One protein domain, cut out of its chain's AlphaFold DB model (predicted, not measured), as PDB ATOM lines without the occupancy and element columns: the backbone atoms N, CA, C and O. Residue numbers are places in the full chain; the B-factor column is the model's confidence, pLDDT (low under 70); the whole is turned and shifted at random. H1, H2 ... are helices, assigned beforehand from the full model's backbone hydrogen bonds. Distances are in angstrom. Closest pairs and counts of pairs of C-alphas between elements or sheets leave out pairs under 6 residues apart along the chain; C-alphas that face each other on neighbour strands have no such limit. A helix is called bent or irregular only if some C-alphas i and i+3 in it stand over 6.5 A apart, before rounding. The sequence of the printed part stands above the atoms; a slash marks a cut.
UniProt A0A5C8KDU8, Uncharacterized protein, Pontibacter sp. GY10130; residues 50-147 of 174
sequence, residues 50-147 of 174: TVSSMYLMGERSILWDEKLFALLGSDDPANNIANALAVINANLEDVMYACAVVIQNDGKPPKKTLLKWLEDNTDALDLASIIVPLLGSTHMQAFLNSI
ATOM      1  N   THR A  50     119.562 158.981  41.495       80.31
ATOM      2  CA  THR A  50     118.136 158.808  41.806       80.31
ATOM      3  C   THR A  50     117.478 157.846  40.817       80.31
ATOM      4  O   THR A  50     117.899 157.752  39.666       80.31
ATOM      5  N   VAL A  51     116.404 157.158  41.220       77.69
ATOM      6  CA  VAL A  51     115.677 156.213  40.342       77.69
ATOM      7  C   VAL A  51     115.193 156.891  39.053       77.69
ATOM      8  O   VAL A  51     115.270 156.313  37.971       77.69
ATOM      9  N   SER A  52     114.747 158.145  39.142       78.88
ATOM     10  CA  SER A  52     114.349 158.949  37.981       78.88
ATOM     11  C   SER A  52     115.523 159.242  37.043       78.88
ATOM     12  O   SER A  52     115.381 159.120  35.827       78.88
ATOM     13  N   SER A  53     116.700 159.557  37.585       82.06
ATOM     14  CA  SER A  53     117.923 159.730  36.792       82.06
ATOM     15  C   SER A  53     118.381 158.404  36.169       82.06
ATOM     16  O   SER A  53     118.735 158.379  34.993       82.06
ATOM     17  N   MET A  54     118.280 157.285  36.899       76.44
ATOM     18  CA  MET A  54     118.548 155.949  36.353       76.44
ATOM     19  C   MET A  54     117.608 155.617  35.188       76.44
ATOM     20  O   MET A  54     118.046 155.037  34.201       76.44
ATOM     21  N   TYR A  55     116.330 156.008  35.259       78.38
ATOM     22  CA  TYR A  55     115.377 155.814  34.162       78.38
ATOM     23  C   TYR A  55     115.758 156.620  32.915       78.38
ATOM     24  O   TYR A  55     115.765 156.077  31.812       78.38
ATOM     25  N   LEU A  56     116.127 157.894  33.087       82.38
ATOM     26  CA  LEU A  56     116.572 158.760  31.989       82.38
ATOM     27  C   LEU A  56     117.852 158.249  31.323       82.38
ATOM     28  O   LEU A  56     117.997 158.362  30.107       82.38
ATOM     29  N   MET A  57     118.778 157.690  32.106       80.06
ATOM     30  CA  MET A  57     119.938 156.988  31.558       80.06
ATOM     31  C   MET A  57     119.502 155.729  30.818       80.06
ATOM     32  O   MET A  57     119.922 155.518  29.687       80.06
ATOM     33  N   GLY A  58     118.631 154.931  31.439       73.25
ATOM     34  CA  GLY A  58     118.172 153.653  30.918       73.25
ATOM     35  C   GLY A  58     117.458 153.741  29.584       73.25
ATOM     36  O   GLY A  58     117.646 152.889  28.728       73.25
ATOM     37  N   GLU A  59     116.686 154.798  29.357       72.88
ATOM     38  CA  GLU A  59     116.030 155.023  28.072       72.88
ATOM     39  C   GLU A  59     117.030 155.139  26.911       72.88
ATOM     40  O   GLU A  59     116.751 154.648  25.818       72.88
ATOM     41  N   ARG A  60     118.204 155.730  27.161       74.31
ATOM     42  CA  ARG A  60     119.255 155.915  26.153       74.31
ATOM     43  C   ARG A  60     120.313 154.818  26.158       74.31
ATOM     44  O   ARG A  60     120.883 154.524  25.114       74.31
ATOM     45  N   SER A  61     120.550 154.180  27.301       68.88
ATOM     46  CA  SER A  61     121.540 153.110  27.425       68.88
ATOM     47  C   SER A  61     121.066 151.764  26.881       68.88
ATOM     48  O   SER A  61     121.891 150.877  26.701       68.88
ATOM     49  N   ILE A  62     119.777 151.611  26.548       62.25
ATOM     50  CA  ILE A  62     119.256 150.440  25.812       62.25
ATOM     51  C   ILE A  62     119.977 150.247  24.468       62.25
ATOM     52  O   ILE A  62     120.083 149.124  23.987       62.25
ATOM     53  N   LEU A  63     120.466 151.332  23.862       61.16
ATOM     54  CA  LEU A  63     121.201 151.283  22.597       61.16
ATOM     55  C   LEU A  63     122.690 150.970  22.781       61.16
ATOM     56  O   LEU A  63     123.395 150.746  21.799       61.16
ATOM     57  N   TRP A  64     123.186 150.967  24.019       68.44
ATOM     58  CA  TRP A  64     124.581 150.661  24.282       68.44
ATOM     59  C   TRP A  64     124.766 149.152  24.145       68.44
ATOM     60  O   TRP A  64     124.145 148.378  24.870       68.44
ATOM     61  N   ASP A  65     125.601 148.760  23.179       57.75
ATOM     62  CA  ASP A  65     125.967 147.371  22.872       57.75
ATOM     63  C   ASP A  65     126.201 146.573  24.176       57.75
ATOM     64  O   ASP A  65     126.829 147.092  25.105       57.75
ATOM     65  N   GLU A  66     125.729 145.319  24.252       57.91
ATOM     66  CA  GLU A  66     125.820 144.433  25.436       57.91
ATOM     67  C   GLU A  66     127.245 144.369  26.019       57.91
ATOM     68  O   GLU A  66     127.453 144.145  27.215       57.91
ATOM     69  N   LYS A  67     128.239 144.652  25.172       54.06
ATOM     70  CA  LYS A  67     129.651 144.815  25.524       54.06
ATOM     71  C   LYS A  67     129.896 145.825  26.644       54.06
ATOM     72  O   LYS A  67     130.817 145.608  27.419       54.06
ATOM     73  N   LEU A  68     129.098 146.886  26.781       57.94
ATOM     74  CA  LEU A  68     129.296 147.885  27.837       57.94
ATOM     75  C   LEU A  68     128.969 147.328  29.231       57.94
ATOM     76  O   LEU A  68     129.639 147.665  30.204       57.94
ATOM     77  N   PHE A  69     128.007 146.408  29.318       54.62
ATOM     78  CA  PHE A  69     127.686 145.689  30.554       54.62
ATOM     79  C   PHE A  69     128.635 144.520  30.812       54.62
ATOM     80  O   PHE A  69     128.955 144.245  31.967       54.62
ATOM     81  N   ALA A  70     129.150 143.879  29.757       53.22
ATOM     82  CA  ALA A  70     130.200 142.866  29.882       53.22
ATOM     83  C   ALA A  70     131.491 143.427  30.518       53.22
ATOM     84  O   ALA A  70     132.207 142.695  31.197       53.22
ATOM     85  N   LEU A  71     131.754 144.734  30.377       53.78
ATOM     86  CA  LEU A  71     132.892 145.427  31.004       53.78
ATOM     87  C   LEU A  71     132.790 145.547  32.529       53.78
ATOM     88  O   LEU A  71     133.811 145.685  33.192       53.78
ATOM     89  N   LEU A  72     131.583 145.482  33.097       53.81
ATOM     90  CA  LEU A  72     131.371 145.565  34.548       53.81
ATOM     91  C   LEU A  72     131.626 144.236  35.266       53.81
ATOM     92  O   LEU A  72     131.771 144.225  36.484       53.81
ATOM     93  N   GLY A  73     131.671 143.128  34.519       50.16
ATOM     94  CA  GLY A  73     131.932 141.785  35.043       50.16
ATOM     95  C   GLY A  73     133.351 141.271  34.789       50.16
ATOM     96  O   GLY A  73     133.635 140.119  35.099       50.16
ATOM     97  N   SER A  74     134.217 142.086  34.186       54.56
ATOM     98  CA  SER A  74     135.593 141.722  33.844       54.56
ATOM     99  C   SER A  74     136.550 142.170  34.956       54.56
ATOM    100  O   SER A  74     136.646 143.363  35.257       54.56
ATOM    101  N   ASP A  75     137.273 141.214  35.547       55.75
ATOM    102  CA  ASP A  75     138.232 141.425  36.647       55.75
ATOM    103  C   ASP A  75     139.520 142.168  36.222       55.75
ATOM    104  O   ASP A  75     140.408 142.379  37.049       55.75
ATOM    105  N   ASP A  76     139.650 142.572  34.950       57.25
ATOM    106  CA  ASP A  76     140.841 143.238  34.410       57.25
ATOM    107  C   ASP A  76     140.598 144.741  34.118       57.25
ATOM    108  O   ASP A  76     139.995 145.102  33.098       57.25
ATOM    109  N   PRO A  77     141.109 145.655  34.968       56.78
ATOM    110  CA  PRO A  77     140.896 147.097  34.841       56.78
ATOM    111  C   PRO A  77     141.438 147.706  33.541       56.78
ATOM    112  O   PRO A  77     140.893 148.701  33.058       56.78
ATOM    113  N   ALA A  78     142.508 147.145  32.966       55.50
ATOM    114  CA  ALA A  78     143.150 147.708  31.776       55.50
ATOM    115  C   ALA A  78     142.339 147.411  30.505       55.50
ATOM    116  O   ALA A  78     142.136 148.295  29.665       55.50
ATOM    117  N   ASN A  79     141.804 146.192  30.406       59.88
ATOM    118  CA  ASN A  79     140.883 145.800  29.341       59.88
ATOM    119  C   ASN A  79     139.526 146.514  29.455       59.88
ATOM    120  O   ASN A  79     138.887 146.783  28.434       59.88
ATOM    121  N   ASN A  80     139.120 146.904  30.669       64.06
ATOM    122  CA  ASN A  80     137.887 147.659  30.890       64.06
ATOM    123  C   ASN A  80     137.945 149.069  30.283       64.06
ATOM    124  O   ASN A  80     136.975 149.505  29.666       64.06
ATOM    125  N   ILE A  81     139.082 149.768  30.375       63.66
ATOM    126  CA  ILE A  81     139.215 151.139  29.849       63.66
ATOM    127  C   ILE A  81     139.285 151.151  28.317       63.66
ATOM    128  O   ILE A  81     138.580 151.934  27.684       63.66
ATOM    129  N   ALA A  82     140.098 150.287  27.699       66.19
ATOM    130  CA  ALA A  82     140.265 150.267  26.241       66.19
ATOM    131  C   ALA A  82     138.948 149.950  25.506       66.19
ATOM    132  O   ALA A  82     138.597 150.603  24.520       66.19
ATOM    133  N   ASN A  83     138.183 148.993  26.027       66.38
ATOM    134  CA  ASN A  83     136.883 148.632  25.477       66.38
ATOM    135  C   ASN A  83     135.793 149.655  25.841       66.38
ATOM    136  O   ASN A  83     134.951 149.953  24.994       66.38
ATOM    137  N   ALA A  84     135.829 150.258  27.039       67.94
ATOM    138  CA  ALA A  84     134.931 151.364  27.382       67.94
ATOM    139  C   ALA A  84     135.117 152.534  26.413       67.94
ATOM    140  O   ALA A  84     134.138 153.048  25.885       67.94
ATOM    141  N   LEU A  85     136.359 152.903  26.091       73.38
ATOM    142  CA  LEU A  85     136.651 153.953  25.111       73.38
ATOM    143  C   LEU A  85     136.074 153.639  23.725       73.38
ATOM    144  O   LEU A  85     135.556 154.539  23.067       73.38
ATOM    145  N   ALA A  86     136.119 152.379  23.280       72.88
ATOM    146  CA  ALA A  86     135.531 151.976  22.003       72.88
ATOM    147  C   ALA A  86     134.007 152.179  21.982       72.88
ATOM    148  O   ALA A  86     133.473 152.738  21.023       72.88
ATOM    149  N   VAL A  87     133.309 151.791  23.055       71.00
ATOM    150  CA  VAL A  87     131.851 151.966  23.139       71.00
ATOM    151  C   VAL A  87     131.462 153.432  23.342       71.00
ATOM    152  O   VAL A  87     130.484 153.887  22.747       71.00
ATOM    153  N   ILE A  88     132.242 154.188  24.119       76.31
ATOM    154  CA  ILE A  88     132.039 155.627  24.324       76.31
ATOM    155  C   ILE A  88     132.187 156.373  23.005       76.31
ATOM    156  O   ILE A  88     131.346 157.202  22.691       76.31
ATOM    157  N   ASN A  89     133.198 156.055  22.197       79.12
ATOM    158  CA  ASN A  89     133.357 156.687  20.889       79.12
ATOM    159  C   ASN A  89     132.201 156.353  19.936       79.12
ATOM    160  O   ASN A  89     131.782 157.215  19.168       79.12
ATOM    161  N   ALA A  90     131.664 155.130  19.997       80.50
ATOM    162  CA  ALA A  90     130.522 154.726  19.177       80.50
ATOM    163  C   ALA A  90     129.197 155.385  19.609       80.50
ATOM    164  O   ALA A  90     128.320 155.576  18.774       80.50
ATOM    165  N   ASN A  91     129.058 155.750  20.889       80.50
ATOM    166  CA  ASN A  91     127.819 156.270  21.482       80.50
ATOM    167  C   ASN A  91     128.044 157.597  22.222       80.50
ATOM    168  O   ASN A  91     127.451 157.842  23.274       80.50
ATOM    169  N   LEU A  92     128.935 158.446  21.701       83.06
ATOM    170  CA  LEU A  92     129.469 159.597  22.436       83.06
ATOM    171  C   LEU A  92     128.371 160.534  22.948       83.06
ATOM    172  O   LEU A  92     128.422 160.971  24.097       83.06
ATOM    173  N   GLU A  93     127.364 160.810  22.118       85.56
ATOM    174  CA  GLU A  93     126.247 161.685  22.477       85.56
ATOM    175  C   GLU A  93     125.420 161.116  23.638       85.56
ATOM    176  O   GLU A  93     125.108 161.833  24.592       85.56
ATOM    177  N   ASP A  94     125.113 159.820  23.605       85.19
ATOM    178  CA  ASP A  94     124.296 159.176  24.630       85.19
ATOM    179  C   ASP A  94     125.063 158.976  25.934       85.19
ATOM    180  O   ASP A  94     124.508 159.198  27.012       85.19
ATOM    181  N   VAL A  95     126.352 158.632  25.863       84.50
ATOM    182  CA  VAL A  95     127.218 158.556  27.049       84.50
ATOM    183  C   VAL A  95     127.370 159.933  27.682       84.50
ATOM    184  O   VAL A  95     127.224 160.069  28.896       84.50
ATOM    185  N   MET A  96     127.603 160.976  26.883       88.56
ATOM    186  CA  MET A  96     127.665 162.347  27.387       88.56
ATOM    187  C   MET A  96     126.341 162.760  28.037       88.56
ATOM    188  O   MET A  96     126.349 163.378  29.104       88.56
ATOM    189  N   TYR A  97     125.205 162.380  27.445       89.38
ATOM    190  CA  TYR A  97     123.890 162.595  28.040       89.38
ATOM    191  C   TYR A  97     123.755 161.894  29.393       89.38
ATOM    192  O   TYR A  97     123.331 162.517  30.366       89.38
ATOM    193  N   ALA A  98     124.154 160.629  29.482       85.25
ATOM    194  CA  ALA A  98     124.104 159.862  30.717       85.25
ATOM    195  C   ALA A  98     125.017 160.456  31.803       85.25
ATOM    196  O   ALA A  98     124.576 160.654  32.932       85.25
ATOM    197  N   CYS A  99     126.246 160.848  31.457       86.12
ATOM    198  CA  CYS A  99     127.138 161.575  32.363       86.12
ATOM    199  C   CYS A  99     126.502 162.886  32.847       86.12
ATOM    200  O   CYS A  99     126.566 163.203  34.033       86.12
ATOM    201  N   ALA A 100     125.836 163.636  31.964       88.88
ATOM    202  CA  ALA A 100     125.152 164.876  32.328       88.88
ATOM    203  C   ALA A 100     123.956 164.642  33.263       88.88
ATOM    204  O   ALA A 100     123.770 165.405  34.211       88.88
ATOM    205  N   VAL A 101     123.164 163.590  33.020       87.69
ATOM    206  CA  VAL A 101     122.064 163.168  33.904       87.69
ATOM    207  C   VAL A 101     122.595 162.873  35.297       87.69
ATOM    208  O   VAL A 101     122.002 163.309  36.276       87.69
ATOM    209  N   VAL A 102     123.732 162.189  35.396       81.75
ATOM    210  CA  VAL A 102     124.288 161.806  36.692       81.75
ATOM    211  C   VAL A 102     124.967 162.964  37.412       81.75
ATOM    212  O   VAL A 102     124.855 163.079  38.627       81.75
ATOM    213  N   ILE A 103     125.622 163.865  36.684       85.00
ATOM    214  CA  ILE A 103     126.157 165.095  37.276       85.00
ATOM    215  C   ILE A 103     125.019 165.974  37.818       85.00
ATOM    216  O   ILE A 103     125.170 166.601  38.863       85.00
ATOM    217  N   GLN A 104     123.886 166.047  37.111       88.25
ATOM    218  CA  GLN A 104     122.744 166.866  37.524       88.25
ATOM    219  C   GLN A 104     121.919 166.200  38.638       88.25
ATOM    220  O   GLN A 104     121.493 166.884  39.565       88.25
ATOM    221  N   ASN A 105     121.702 164.887  38.529       84.50
ATOM    222  CA  ASN A 105     121.012 163.993  39.462       84.50
ATOM    223  C   ASN A 105     119.714 164.534  40.095       84.50
ATOM    224  O   ASN A 105     119.403 164.241  41.246       84.50
ATOM    225  N   ASP A 106     118.942 165.333  39.362       85.06
ATOM    226  CA  ASP A 106     117.704 165.955  39.850       85.06
ATOM    227  C   ASP A 106     116.437 165.290  39.284       85.06
ATOM    228  O   ASP A 106     115.333 165.815  39.434       85.06
ATOM    229  N   GLY A 107     116.592 164.146  38.605       81.31
ATOM    230  CA  GLY A 107     115.498 163.419  37.965       81.31
ATOM    231  C   GLY A 107     114.907 164.109  36.735       81.31
ATOM    232  O   GLY A 107     113.871 163.670  36.234       81.31
ATOM    233  N   LYS A 108     115.526 165.190  36.247       86.94
ATOM    234  CA  LYS A 108     115.105 165.915  35.046       86.94
ATOM    235  C   LYS A 108     116.097 165.675  33.910       86.94
ATOM    236  O   LYS A 108     117.263 165.366  34.158       86.94
ATOM    237  N   PRO A 109     115.673 165.870  32.649       87.44
ATOM    238  CA  PRO A 109     116.601 165.890  31.532       87.44
ATOM    239  C   PRO A 109     117.749 166.888  31.778       87.44
ATOM    240  O   PRO A 109     117.523 167.968  32.345       87.44
ATOM    241  N   PRO A 110     118.977 166.560  31.350       89.69
ATOM    242  CA  PRO A 110     120.137 167.398  31.580       89.69
ATOM    243  C   PRO A 110     119.981 168.731  30.848       89.69
ATOM    244  O   PRO A 110     119.531 168.804  29.699       89.69
ATOM    245  N   LYS A 111     120.362 169.824  31.515       91.50
ATOM    246  CA  LYS A 111     120.322 171.162  30.915       91.50
ATOM    247  C   LYS A 111     121.218 171.214  29.675       91.50
ATOM    248  O   LYS A 111     122.378 170.810  29.722       91.50
ATOM    249  N   LYS A 112     120.730 171.835  28.594       90.12
ATOM    250  CA  LYS A 112     121.506 172.044  27.351       90.12
ATOM    251  C   LYS A 112     122.855 172.727  27.594       90.12
ATOM    252  O   LYS A 112     123.827 172.442  26.907       90.12
ATOM    253  N   THR A 113     122.922 173.620  28.582       87.88
ATOM    254  CA  THR A 113     124.161 174.302  28.973       87.88
ATOM    255  C   THR A 113     125.189 173.360  29.590       87.88
ATOM    256  O   THR A 113     126.377 173.555  29.363       87.88
ATOM    257  N   LEU A 114     124.754 172.343  30.341       88.94
ATOM    258  CA  LEU A 114     125.639 171.326  30.909       88.94
ATOM    259  C   LEU A 114     126.156 170.388  29.817       88.94
ATOM    260  O   LEU A 114     127.355 170.144  29.767       88.94
ATOM    261  N   LEU A 115     125.280 169.939  28.914       89.69
ATOM    262  CA  LEU A 115     125.670 169.113  27.765       89.69
ATOM    263  C   LEU A 115     126.720 169.813  26.902       89.69
ATOM    264  O   LEU A 115     127.794 169.269  26.689       89.69
ATOM    265  N   LYS A 116     126.451 171.061  26.503       87.19
ATOM    266  CA  LYS A 116     127.401 171.859  25.723       87.19
ATOM    267  C   LYS A 116     128.721 172.076  26.467       87.19
ATOM    268  O   LYS A 116     129.789 172.065  25.869       87.19
ATOM    269  N   TRP A 117     128.661 172.276  27.784       88.25
ATOM    270  CA  TRP A 117     129.872 172.416  28.587       88.25
ATOM    271  C   TRP A 117     130.696 171.124  28.605       88.25
ATOM    272  O   TRP A 117     131.914 171.204  28.486       88.25
ATOM    273  N   LEU A 118     130.061 169.955  28.731       87.75
ATOM    274  CA  LEU A 118     130.752 168.667  28.667       87.75
ATOM    275  C   LEU A 118     131.350 168.440  27.278       87.75
ATOM    276  O   LEU A 118     132.532 168.130  27.188       87.75
ATOM    277  N   GLU A 119     130.595 168.702  26.215       88.19
ATOM    278  CA  GLU A 119     131.064 168.609  24.825       88.19
ATOM    279  C   GLU A 119     132.331 169.446  24.584       88.19
ATOM    280  O   GLU A 119     133.282 169.004  23.945       88.19
ATOM    281  N   ASP A 120     132.383 170.654  25.151       85.88
ATOM    282  CA  ASP A 120     133.514 171.566  24.981       85.88
ATOM    283  C   ASP A 120     134.729 171.251  25.873       85.88
ATOM    284  O   ASP A 120     135.820 171.771  25.611       85.88
ATOM    285  N   ASN A 121     134.562 170.462  26.944       84.12
ATOM    286  CA  ASN A 121     135.574 170.316  28.001       84.12
ATOM    287  C   ASN A 121     135.957 168.876  28.356       84.12
ATOM    288  O   ASN A 121     136.956 168.694  29.046       84.12
ATOM    289  N   THR A 122     135.231 167.871  27.877       84.25
ATOM    290  CA  THR A 122     135.517 166.455  28.147       84.25
ATOM    291  C   THR A 122     135.954 165.732  26.883       84.25
ATOM    292  O   THR A 122     135.568 166.098  25.778       84.25
ATOM    293  N   ASP A 123     136.819 164.735  27.034       83.94
ATOM    294  CA  ASP A 123     137.059 163.719  26.009       83.94
ATOM    295  C   ASP A 123     136.487 162.358  26.436       83.94
ATOM    296  O   ASP A 123     135.915 162.207  27.517       83.94
ATOM    297  N   ALA A 124     136.622 161.351  25.573       79.81
ATOM    298  CA  ALA A 124     136.124 160.008  25.850       79.81
ATOM    299  C   ALA A 124     136.728 159.390  27.126       79.81
ATOM    300  O   ALA A 124     136.066 158.584  27.776       79.81
ATOM    301  N   LEU A 125     137.951 159.772  27.511       80.81
ATOM    302  CA  LEU A 125     138.619 159.266  28.710       80.81
ATOM    303  C   LEU A 125     138.080 159.947  29.972       80.81
ATOM    304  O   LEU A 125     137.797 159.265  30.959       80.81
ATOM    305  N   ASP A 126     137.837 161.259  29.912       81.62
ATOM    306  CA  ASP A 126     137.119 161.996  30.955       81.62
ATOM    307  C   ASP A 126     135.715 161.393  31.170       81.62
ATOM    308  O   ASP A 126     135.318 161.112  32.302       81.62
ATOM    309  N   LEU A 127     134.980 161.108  30.086       82.75
ATOM    310  CA  LEU A 127     133.660 160.468  30.149       82.75
ATOM    311  C   LEU A 127     133.729 159.037  30.707       82.75
ATOM    312  O   LEU A 127     132.878 158.666  31.518       82.75
ATOM    313  N   ALA A 128     134.753 158.258  30.343       78.50
ATOM    314  CA  ALA A 128     134.982 156.918  30.885       78.50
ATOM    315  C   ALA A 128     135.174 156.947  32.408       78.50
ATOM    316  O   ALA A 128     134.596 156.130  33.125       78.50
ATOM    317  N   SER A 129     135.938 157.927  32.904       75.94
ATOM    318  CA  SER A 129     136.201 158.101  34.338       75.94
ATOM    319  C   SER A 129     134.948 158.428  35.157       75.94
ATOM    320  O   SER A 129     134.906 158.148  36.352       75.94
ATOM    321  N   ILE A 130     133.915 158.983  34.513       76.81
ATOM    322  CA  ILE A 130     132.613 159.261  35.124       76.81
ATOM    323  C   ILE A 130     131.740 158.010  35.067       76.81
ATOM    324  O   ILE A 130     131.233 157.552  36.089       76.81
ATOM    325  N   ILE A 131     131.562 157.444  33.871       75.88
ATOM    326  CA  ILE A 131     130.536 156.429  33.627       75.88
ATOM    327  C   ILE A 131     130.893 155.059  34.218       75.88
ATOM    328  O   ILE A 131     130.003 154.363  34.697       75.88
ATOM    329  N   VAL A 132     132.175 154.672  34.240       75.12
ATOM    330  CA  VAL A 132     132.601 153.345  34.722       75.12
ATOM    331  C   VAL A 132     132.342 153.174  36.227       75.12
ATOM    332  O   VAL A 132     131.648 152.224  36.598       75.12
ATOM    333  N   PRO A 133     132.784 154.089  37.116       70.00
ATOM    334  CA  PRO A 133     132.441 154.011  38.536       70.00
ATOM    335  C   PRO A 133     130.935 154.075  38.795       70.00
ATOM    336  O   PRO A 133     130.434 153.462  39.736       70.00
ATOM    337  N   LEU A 134     130.193 154.807  37.963       69.06
ATOM    338  CA  LEU A 134     128.744 154.919  38.084       69.06
ATOM    339  C   LEU A 134     128.032 153.620  37.769       69.06
ATOM    340  O   LEU A 134     127.197 153.179  38.551       69.06
ATOM    341  N   LEU A 135     128.394 152.983  36.667       69.12
ATOM    342  CA  LEU A 135     127.862 151.682  36.295       69.12
ATOM    343  C   LEU A 135     128.221 150.586  37.305       69.12
ATOM    344  O   LEU A 135     127.430 149.669  37.489       69.12
ATOM    345  N   GLY A 136     129.372 150.697  37.977       65.12
ATOM    346  CA  GLY A 136     129.770 149.776  39.044       65.12
ATOM    347  C   GLY A 136     129.133 150.059  40.411       65.12
ATOM    348  O   GLY A 136     128.924 149.134  41.190       65.12
ATOM    349  N   SER A 137     128.817 151.320  40.726       60.44
ATOM    350  CA  SER A 137     128.223 151.715  42.017       60.44
ATOM    351  C   SER A 137     126.701 151.682  42.023       60.44
ATOM    352  O   SER A 137     126.080 151.443  43.057       60.44
ATOM    353  N   THR A 138     126.083 151.924  40.873       58.34
ATOM    354  CA  THR A 138     124.645 151.778  40.719       58.34
ATOM    355  C   THR A 138     124.350 150.330  40.364       58.34
ATOM    356  O   THR A 138     125.004 149.738  39.511       58.34
ATOM    357  N   HIS A 139     123.303 149.752  40.948       62.78
ATOM    358  CA  HIS A 139     122.720 148.498  40.462       62.78
ATOM    359  C   HIS A 139     122.075 148.681  39.067       62.78
ATOM    360  O   HIS A 139     121.045 148.076  38.778       62.78
ATOM    361  N   MET A 140     122.646 149.531  38.198       64.25
ATOM    362  CA  MET A 140     122.131 149.897  36.885       64.25
ATOM    363  C   MET A 140     121.917 148.663  36.031       64.25
ATOM    364  O   MET A 140     120.898 148.573  35.374       64.25
ATOM    365  N   GLN A 141     122.810 147.675  36.086       61.91
ATOM    366  CA  GLN A 141     122.612 146.431  35.348       61.91
ATOM    367  C   GLN A 141     121.335 145.698  35.797       61.91
ATOM    368  O   GLN A 141     120.530 145.291  34.965       61.91
ATOM    369  N   ALA A 142     121.084 145.604  37.107       62.09
ATOM    370  CA  ALA A 142     119.847 145.021  37.633       62.09
ATOM    371  C   ALA A 142     118.610 145.884  37.313       62.09
ATOM    372  O   ALA A 142     117.545 145.349  37.009       62.09
ATOM    373  N   PHE A 143     118.751 147.211  37.336       64.75
ATOM    374  CA  PHE A 143     117.689 148.159  36.999       64.75
ATOM    375  C   PHE A 143     117.354 148.177  35.500       64.75
ATOM    376  O   PHE A 143     116.198 148.279  35.115       64.75
ATOM    377  N   LEU A 144     118.340 148.024  34.622       63.91
ATOM    378  CA  LEU A 144     118.119 147.926  33.181       63.91
ATOM    379  C   LEU A 144     117.503 146.584  32.821       63.91
ATOM    380  O   LEU A 144     116.550 146.552  32.048       63.91
ATOM    381  N   ASN A 145     117.952 145.501  33.458       63.59
ATOM    382  CA  ASN A 145     117.289 144.207  33.349       63.59
ATOM    383  C   ASN A 145     115.825 144.298  33.802       63.59
ATOM    384  O   ASN A 145     114.950 143.741  33.140       63.59
ATOM    385  N   SER A 146     115.525 145.045  34.874       56.78
ATOM    386  CA  SER A 146     114.139 145.262  35.298       56.78
ATOM    387  C   SER A 146     113.358 146.134  34.309       56.78
ATOM    388  O   SER A 146     112.225 145.786  34.000       56.78
ATOM    389  N   ILE A 147     113.946 147.185  33.722       59.06
ATOM    390  CA  ILE A 147     113.307 147.973  32.652       59.06
ATOM    391  C   ILE A 147     113.004 147.105  31.430       59.06
ATOM    392  O   ILE A 147     111.908 147.206  30.886       59.06
TER     393      ILE A 147
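This is residues 50 to 147 of the 174 residues of an uncharacterized protein of Pontibacter sp. GY10130 (UniProt A0A5C8KDU8). What does the model look like? H4 and H6 cross steeply at the core; H1 runs side by side with H4, and H5 crosses H4 away from H1. The hairpin of H2 and H3 packs on H6, mainly through H3, and H7 crosses H1. What is it made of, and how large is it? The printed part has 98 residues with seven named helices, H1 to H7 in order along the chain, and no named strand; the class is all helix. It is compact, with a radius of gyration of the C-alphas of 12.6 A, and rounded, spanning 35 by 32 by 20 A.

Where does the first helix begin, and what follows? H1, residues 51 to 61, begins at C-alpha 51 at (115.677, 156.213, 40.342) and is 14.5 A long. H2 is residues 67 to 73, and H3, residues 77 to 90, measures 20.3 A. Which helices come next? H4, residues 92 to 104, measures 18.0 A, and H5, residues 112 to 121, measures 14.2 A. H6, residues 124 to 137, measures 19.8 A and is neither bent nor irregular, but only just: C-alphas 130 and 133 are 6.3 A apart. Where does the last one end? H7, residues 140 to 147, ends at C-alpha 147 at (113.307, 147.973, 32.652).

What does H1 touch? H1 touches H4 at a shallow tilt of 6 degrees, opposite ways, the closest C-alphas being those of Met 57 and Ala 98, 5.1 A apart. It also touches H7, about perpendicular at 84 degrees, with the C-alphas of Gly 58 and Leu 144 closest at 6.2 A. How do H2 and H3 stand to H6? H2 and H3 form a helical hairpin at 22 degrees, with C-alphas 71 and 80 closest at 5.5 A. H3 touches H6 at a steep tilt of 65 degrees, closest at C-alphas 85 and 124, 6.1 A; H2 only just touches H6, with 3 pairs of C-alphas within 8 A, the closest being 72 and 136 at 6.4 A. What else touches H4? H6 does, at a steep tilt of 57 degrees, with C-alphas 99 and 131 closest at 6.3 A. H5 touches residues 96 to 100 of H4 alone, at a steep tilt of 64 degrees, with C-alphas 100 and 115 closest at 6.2 A; H5 and H6 are apart. Are the helix backbones complete? Every O i to N i+4 pair is within hydrogen-bond range in H3, H4, H5 and H7, against 6 of 7 in H1, 9 of 10 in H6 and 1 of 3 in H2, where 3 of 4 O i to N i+3 pairs are within range.

How far does it reach, and is it cut? The two C-alphas farthest apart, those of Asp 75 and Thr 113, are 36.6 A apart, and the printed part has no cut. Are any links long? No link is long; H4 to H5, with 7 residues, is short, and the others are tight. Where is confidence low? The mean pLDDT of the printed part is 73.9, and residues 61 to 84 and 134 to 147 are under 70.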